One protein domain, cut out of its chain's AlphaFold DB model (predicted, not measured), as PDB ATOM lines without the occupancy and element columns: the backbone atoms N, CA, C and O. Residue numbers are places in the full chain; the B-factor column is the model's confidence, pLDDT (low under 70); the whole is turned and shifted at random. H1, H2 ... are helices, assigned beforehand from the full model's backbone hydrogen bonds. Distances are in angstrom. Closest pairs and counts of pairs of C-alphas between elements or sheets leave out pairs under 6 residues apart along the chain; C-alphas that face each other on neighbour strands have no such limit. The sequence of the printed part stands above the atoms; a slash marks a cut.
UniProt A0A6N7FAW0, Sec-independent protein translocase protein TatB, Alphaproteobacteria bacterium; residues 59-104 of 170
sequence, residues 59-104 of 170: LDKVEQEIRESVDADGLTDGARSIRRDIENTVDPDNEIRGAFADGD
ATOM      1  N   LEU A  59      68.071 -18.748  10.562       69.25
ATOM      2  CA  LEU A  59      66.791 -19.103  11.202       69.25
ATOM      3  C   LEU A  59      66.763 -18.956  12.734       69.25
ATOM      4  O   LEU A  59      65.700 -18.699  13.300       69.25
ATOM      5  N   ASP A  60      67.913 -19.077  13.400       71.25
ATOM      6  CA  ASP A  60      68.001 -19.076  14.867       71.25
ATOM      7  C   ASP A  60      67.493 -17.764  15.495       71.25
ATOM      8  O   ASP A  60      66.915 -17.771  16.582       71.25
ATOM      9  N   LYS A  61      67.651 -16.625  14.802       69.00
ATOM     10  CA  LYS A  61      67.172 -15.318  15.290       69.00
ATOM     11  C   LYS A  61      65.650 -15.197  15.233       69.00
ATOM     12  O   LYS A  61      65.046 -14.666  16.159       69.00
ATOM     13  N   VAL A  62      65.035 -15.730  14.178       73.19
ATOM     14  CA  VAL A  62      63.575 -15.717  14.003       73.19
ATOM     15  C   VAL A  62      62.913 -16.655  15.012       73.19
ATOM     16  O   VAL A  62      61.885 -16.314  15.590       73.19
ATOM     17  N   GLU A  63      63.517 -17.815  15.293       75.94
ATOM     18  CA  GLU A  63      63.018 -18.723  16.331       75.94
ATOM     19  C   GLU A  63      63.038 -18.073  17.726       75.94
ATOM     20  O   GLU A  63      62.095 -18.251  18.502       75.94
ATOM     21  N   GLN A  64      64.081 -17.297  18.039       77.50
ATOM     22  CA  GLN A  64      64.195 -16.591  19.315       77.50
ATOM     23  C   GLN A  64      63.146 -15.479  19.465       77.50
ATOM     24  O   GLN A  64      62.490 -15.409  20.503       77.50
ATOM     25  N   GLU A  65      62.926 -14.678  18.421       72.38
ATOM     26  CA  GLU A  65      61.922 -13.605  18.413       72.38
ATOM     27  C   GLU A  65      60.486 -14.157  18.485       72.38
ATOM     28  O   GLU A  65      59.636 -13.617  19.196       72.38
ATOM     29  N   ILE A  66      60.214 -15.290  17.822       76.50
ATOM     30  CA  ILE A  66      58.924 -15.993  17.935       76.50
ATOM     31  C   ILE A  66      58.728 -16.541  19.350       76.50
ATOM     32  O   ILE A  66      57.633 -16.440  19.896       76.50
ATOM     33  N   ARG A  67      59.760 -17.118  19.980       77.25
ATOM     34  CA  ARG A  67      59.641 -17.589  21.370       77.25
ATOM     35  C   ARG A  67      59.306 -16.452  22.328       77.25
ATOM     36  O   ARG A  67      58.382 -16.605  23.116       77.25
ATOM     37  N   GLU A  68      59.998 -15.325  22.204       77.00
ATOM     38  CA  GLU A  68      59.796 -14.148  23.056       77.00
ATOM     39  C   GLU A  68      58.396 -13.530  22.881       77.00
ATOM     40  O   GLU A  68      57.809 -13.022  23.834       77.00
ATOM     41  N   SER A  69      57.812 -13.637  21.685       69.56
ATOM     42  CA  SER A  69      56.462 -13.131  21.397       69.56
ATOM     43  C   SER A  69      55.325 -14.120  21.702       69.56
ATOM     44  O   SER A  69      54.187 -13.693  21.899       69.56
ATOM     45  N   VAL A  70      55.603 -15.427  21.772       75.38
ATOM     46  CA  VAL A  70      54.612 -16.476  22.103       75.38
ATOM     47  C   VAL A  70      54.477 -16.700  23.616       75.38
ATOM     48  O   VAL A  70      53.521 -17.340  24.062       75.38
ATOM     49  N   ASP A  71      55.386 -16.147  24.419       80.75
ATOM     50  CA  ASP A  71      55.259 -16.168  25.871       80.75
ATOM     51  C   ASP A  71      53.987 -15.437  26.342       80.75
ATOM     52  O   ASP A  71      53.439 -14.560  25.666       80.75
ATOM     53  N   ALA A  72      53.485 -15.830  27.519       69.38
ATOM     54  CA  ALA A  72      52.201 -15.362  28.046       69.38
ATOM     55  C   ALA A  72      52.095 -13.826  28.081       69.38
ATOM     56  O   ALA A  72      51.032 -13.292  27.766       69.38
ATOM     57  N   ASP A  73      53.202 -13.141  28.384       77.88
ATOM     58  CA  ASP A  73      53.290 -11.680  28.399       77.88
ATOM     59  C   ASP A  73      53.139 -11.070  26.996       77.88
ATOM     60  O   ASP A  73      52.357 -10.129  26.826       77.88
ATOM     61  N   GLY A  74      53.772 -11.657  25.973       76.81
ATOM     62  CA  GLY A  74      53.694 -11.198  24.582       76.81
ATOM     63  C   GLY A  74      52.284 -11.299  23.993       76.81
ATOM     64  O   GLY A  74      51.819 -10.382  23.310       76.81
ATOM     65  N   LEU A  75      51.543 -12.357  24.342       78.31
ATOM     66  CA  LEU A  75      50.137 -12.506  23.950       78.31
ATOM     67  C   LEU A  75      49.237 -11.447  24.606       78.31
ATOM     68  O   LEU A  75      48.380 -10.859  23.937       78.31
ATOM     69  N   THR A  76      49.420 -11.170  25.901       81.56
ATOM     70  CA  THR A  76      48.668 -10.105  26.589       81.56
ATOM     71  C   THR A  76      49.012  -8.712  26.083       81.56
ATOM     72  O   THR A  76      48.122  -7.862  25.988       81.56
ATOM     73  N   ASP A  77      50.274  -8.465  25.751       84.38
ATOM     74  CA  ASP A  77      50.730  -7.174  25.250       84.38
ATOM     75  C   ASP A  77      50.226  -6.915  23.829       84.38
ATOM     76  O   ASP A  77      49.721  -5.821  23.564       84.38
ATOM     77  N   GLY A  78      50.224  -7.934  22.963       80.94
ATOM     78  CA  GLY A  78      49.619  -7.859  21.632       80.94
ATOM     79  C   GLY A  78      48.107  -7.621  21.677       80.94
ATOM     80  O   GLY A  78      47.575  -6.782  20.952       80.94
ATOM     81  N   ALA A  79      47.386  -8.287  22.584       83.69
ATOM     82  CA  ALA A  79      45.961  -8.013  22.774       83.69
ATOM     83  C   ALA A  79      45.707  -6.567  23.249       83.69
ATOM     84  O   ALA A  79      44.735  -5.926  22.836       83.69
ATOM     85  N   ARG A  80      46.589  -6.028  24.103       85.88
ATOM     86  CA  ARG A  80      46.485  -4.657  24.622       85.88
ATOM     87  C   ARG A  80      46.831  -3.606  23.566       85.88
ATOM     88  O   ARG A  80      46.192  -2.555  23.563       85.88
ATOM     89  N   SER A  81      47.803  -3.866  22.690       83.75
ATOM     90  CA  SER A  81      48.148  -2.959  21.590       83.75
ATOM     91  C   SER A  81      47.031  -2.905  20.555       83.75
ATOM     92  O   SER A  81      46.566  -1.816  20.247       83.75
ATOM     93  N   ILE A  82      46.490  -4.057  20.143       83.19
ATOM     94  CA  ILE A  82      45.362  -4.126  19.201       83.19
ATOM     95  C   ILE A  82      44.154  -3.366  19.749       83.19
ATOM     96  O   ILE A  82      43.534  -2.586  19.032       83.19
ATOM     97  N   ARG A  83      43.834  -3.538  21.037       83.62
ATOM     98  CA  ARG A  83      42.750  -2.778  21.667       83.62
ATOM     99  C   ARG A  83      42.997  -1.271  21.602       83.62
ATOM    100  O   ARG A  83      42.072  -0.528  21.309       83.62
ATOM    101  N   ARG A  84      44.225  -0.829  21.872       83.50
ATOM    102  CA  ARG A  84      44.600   0.589  21.858       83.50
ATOM    103  C   ARG A  84      44.559   1.174  20.447       83.50
ATOM    104  O   ARG A  84      44.082   2.286  20.277       83.50
ATOM    105  N   ASP A  85      45.006   0.421  19.452       83.88
ATOM    106  CA  ASP A  85      45.003   0.849  18.053       83.88
ATOM    107  C   ASP A  85      43.575   0.942  17.503       83.88
ATOM    108  O   ASP A  85      43.246   1.892  16.793       83.88
ATOM    109  N   ILE A  86      42.704   0.002  17.887       80.81
ATOM    110  CA  ILE A  86      41.274   0.043  17.566       80.81
ATOM    111  C   ILE A  86      40.602   1.225  18.270       80.81
ATOM    112  O   ILE A  86      39.894   1.977  17.613       80.81
ATOM    113  N   GLU A  87      40.845   1.433  19.566       80.06
ATOM    114  CA  GLU A  87      40.246   2.541  20.331       80.06
ATOM    115  C   GLU A  87      40.688   3.904  19.765       80.06
ATOM    116  O   GLU A  87      39.851   4.758  19.505       80.06
ATOM    117  N   ASN A  88      41.966   4.060  19.406       79.94
ATOM    118  CA  ASN A  88      42.485   5.289  18.795       79.94
ATOM    119  C   ASN A  88      41.999   5.543  17.356       79.94
ATOM    120  O   ASN A  88      42.027   6.684  16.903       79.94
ATOM    121  N   THR A  89      41.629   4.499  16.606       76.12
ATOM    122  CA  THR A  89      41.223   4.630  15.191       76.12
ATOM    123  C   THR A  89      39.705   4.706  15.029       76.12
ATOM    124  O   THR A  89      39.223   5.348  14.101       76.12
ATOM    125  N   VAL A  90      38.952   4.028  15.899       74.31
ATOM    126  CA  VAL A  90      37.495   3.857  15.780       74.31
ATOM    127  C   VAL A  90      36.721   4.817  16.686       74.31
ATOM    128  O   VAL A  90      35.606   5.180  16.326       74.31
ATOM    129  N   ASP A  91      37.286   5.241  17.822       71.69
ATOM    130  CA  ASP A  91      36.619   6.139  18.784       71.69
ATOM    131  C   ASP A  91      37.636   7.071  19.496       71.69
ATOM    132  O   ASP A  91      37.806   6.992  20.715       71.69
ATOM    133  N   PRO A  92      38.379   7.925  18.756       69.69
ATOM    134  CA  PRO A  92      39.429   8.784  19.324       69.69
ATOM    135  C   PRO A  92      38.905   9.850  20.302       69.69
ATOM    136  O   PRO A  92      39.652  10.355  21.141       69.69
ATOM    137  N   ASP A  93      37.635  10.210  20.169       73.25
ATOM    138  CA  ASP A  93      36.891  11.243  20.886       73.25
ATOM    139  C   ASP A  93      35.892  10.672  21.905       73.25
ATOM    140  O   ASP A  93      35.256  11.430  22.639       73.25
ATOM    141  N   ASN A  94      35.843   9.342  22.054       66.50
ATOM    142  CA  ASN A  94      35.026   8.640  23.044       66.50
ATOM    143  C   ASN A  94      33.501   8.847  22.876       66.50
ATOM    144  O   ASN A  94      32.730   8.530  23.793       66.50
ATOM    145  N   GLU A  95      33.066   9.362  21.722       65.56
ATOM    146  CA  GLU A  95      31.671   9.680  21.404       65.56
ATOM    147  C   GLU A  95      30.819   8.415  21.276       65.56
ATOM    148  O   GLU A  95      29.672   8.384  21.727       65.56
ATOM    149  N   ILE A  96      31.389   7.335  20.736       66.38
ATOM    150  CA  ILE A  96      30.671   6.071  20.539       66.38
ATOM    151  C   ILE A  96      30.353   5.447  21.905       66.38
ATOM    152  O   ILE A  96      29.242   4.980  22.155       66.38
ATOM    153  N   ARG A  97      31.310   5.491  22.836       67.06
ATOM    154  CA  ARG A  97      31.125   4.993  24.205       67.06
ATOM    155  C   ARG A  97      30.112   5.813  25.012       67.06
ATOM    156  O   ARG A  97      29.411   5.228  25.835       67.06
ATOM    157  N   GLY A  98      30.030   7.124  24.777       64.62
ATOM    158  CA  GLY A  98      29.002   7.997  25.358       64.62
ATOM    159  C   GLY A  98      27.605   7.675  24.825       64.62
ATOM    160  O   GLY A  98      26.686   7.462  25.606       64.62
ATOM    161  N   ALA A  99      27.473   7.495  23.508       62.53
ATOM    162  CA  ALA A  99      26.207   7.134  22.869       62.53
ATOM    163  C   ALA A  99      25.659   5.762  23.312       62.53
ATOM    164  O   ALA A  99      24.447   5.577  23.387       62.53
ATOM    165  N   PHE A 100      26.531   4.802  23.642       64.38
ATOM    166  CA  PHE A 100      26.115   3.518  24.222       64.38
ATOM    167  C   PHE A 100      25.812   3.582  25.726       64.38
ATOM    168  O   PHE A 100      25.094   2.715  26.215       64.38
ATOM    169  N   ALA A 101      26.344   4.571  26.451       65.31
ATOM    170  CA  ALA A 101      26.069   4.791  27.876       65.31
ATOM    171  C   ALA A 101      24.787   5.609  28.124       65.31
ATOM    172  O   ALA A 101      24.228   5.533  29.210       65.31
ATOM    173  N   ASP A 102      24.315   6.359  27.124       62.12
ATOM    174  CA  ASP A 102      22.998   7.019  27.122       62.12
ATOM    175  C   ASP A 102      21.881   6.111  26.547       62.12
ATOM    176  O   ASP A 102      20.706   6.483  26.515       62.12
ATOM    177  N   GLY A 103      22.231   4.904  26.079       55.88
ATOM    178  CA  GLY A 103      21.328   3.949  25.419       55.88
ATOM    179  C   GLY A 103      20.348   3.222  26.349       55.88
ATOM    180  O   GLY A 103      19.442   2.536  25.873       55.88
ATOM    181  N   ASP A 104      20.489   3.398  27.661       57.75
ATOM    182  CA  ASP A 104      19.635   2.839  28.714       57.75
ATOM    183  C   ASP A 104      18.157   3.215  28.504       57.75
ATOM    184  O   ASP A 104      17.250   2.453  28.830       57.75
TER     185      ASP A 104
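AT A GLANCE: This is residues 59 to 104 of the 170 residues of the protein "Sec-independent protein translocase protein TatB" of Alphaproteobacteria bacterium (UniProt A0A6N7FAW0). Three helices follow one another end to end in an open zigzag, with H1 and H2 meeting near their ends as a corner and H3 turning off beyond the far end of the long H2. No core forms. The printed part has 46 residues with three named helices, in the order H1, H2, H3, and no named strand; the class is all helix. It is extended, a rod with a radius of gyration of the C-alphas of 16.9 A and spans of 53 by 18 by 9 A.

IN THESE COORDINATES: H1, residues 59 to 70, begins at C-alpha 59 (66.791, -19.103, 11.202) and is 16.6 A long. H2, residues 72 to 90, is the longest helix at 27.1 A. H3, residues 95 to 101, is 9.9 A long and ends at C-alpha 101 (26.069, 4.791, 27.876).

HOW THE PARTS SIT: H1 and H2 are close but not clearly touching; their closest C-alphas, those of Ser 69 and Leu 75, are 6.8 A apart. Their lines stand about perpendicular, at 73 degrees. H3 is apart from H1 and from H2. In H1, H2 and H3 every O i to N i+4 pair is within hydrogen-bond range.

THE WHOLE: The two C-alphas farthest apart, those of Leu 59 and Asp 104, are 54.9 A apart. The printed part has no cut, and both links are tight. Mean pLDDT of the printed part is 74.0; 16 residues are under 70, among them 94 to 104.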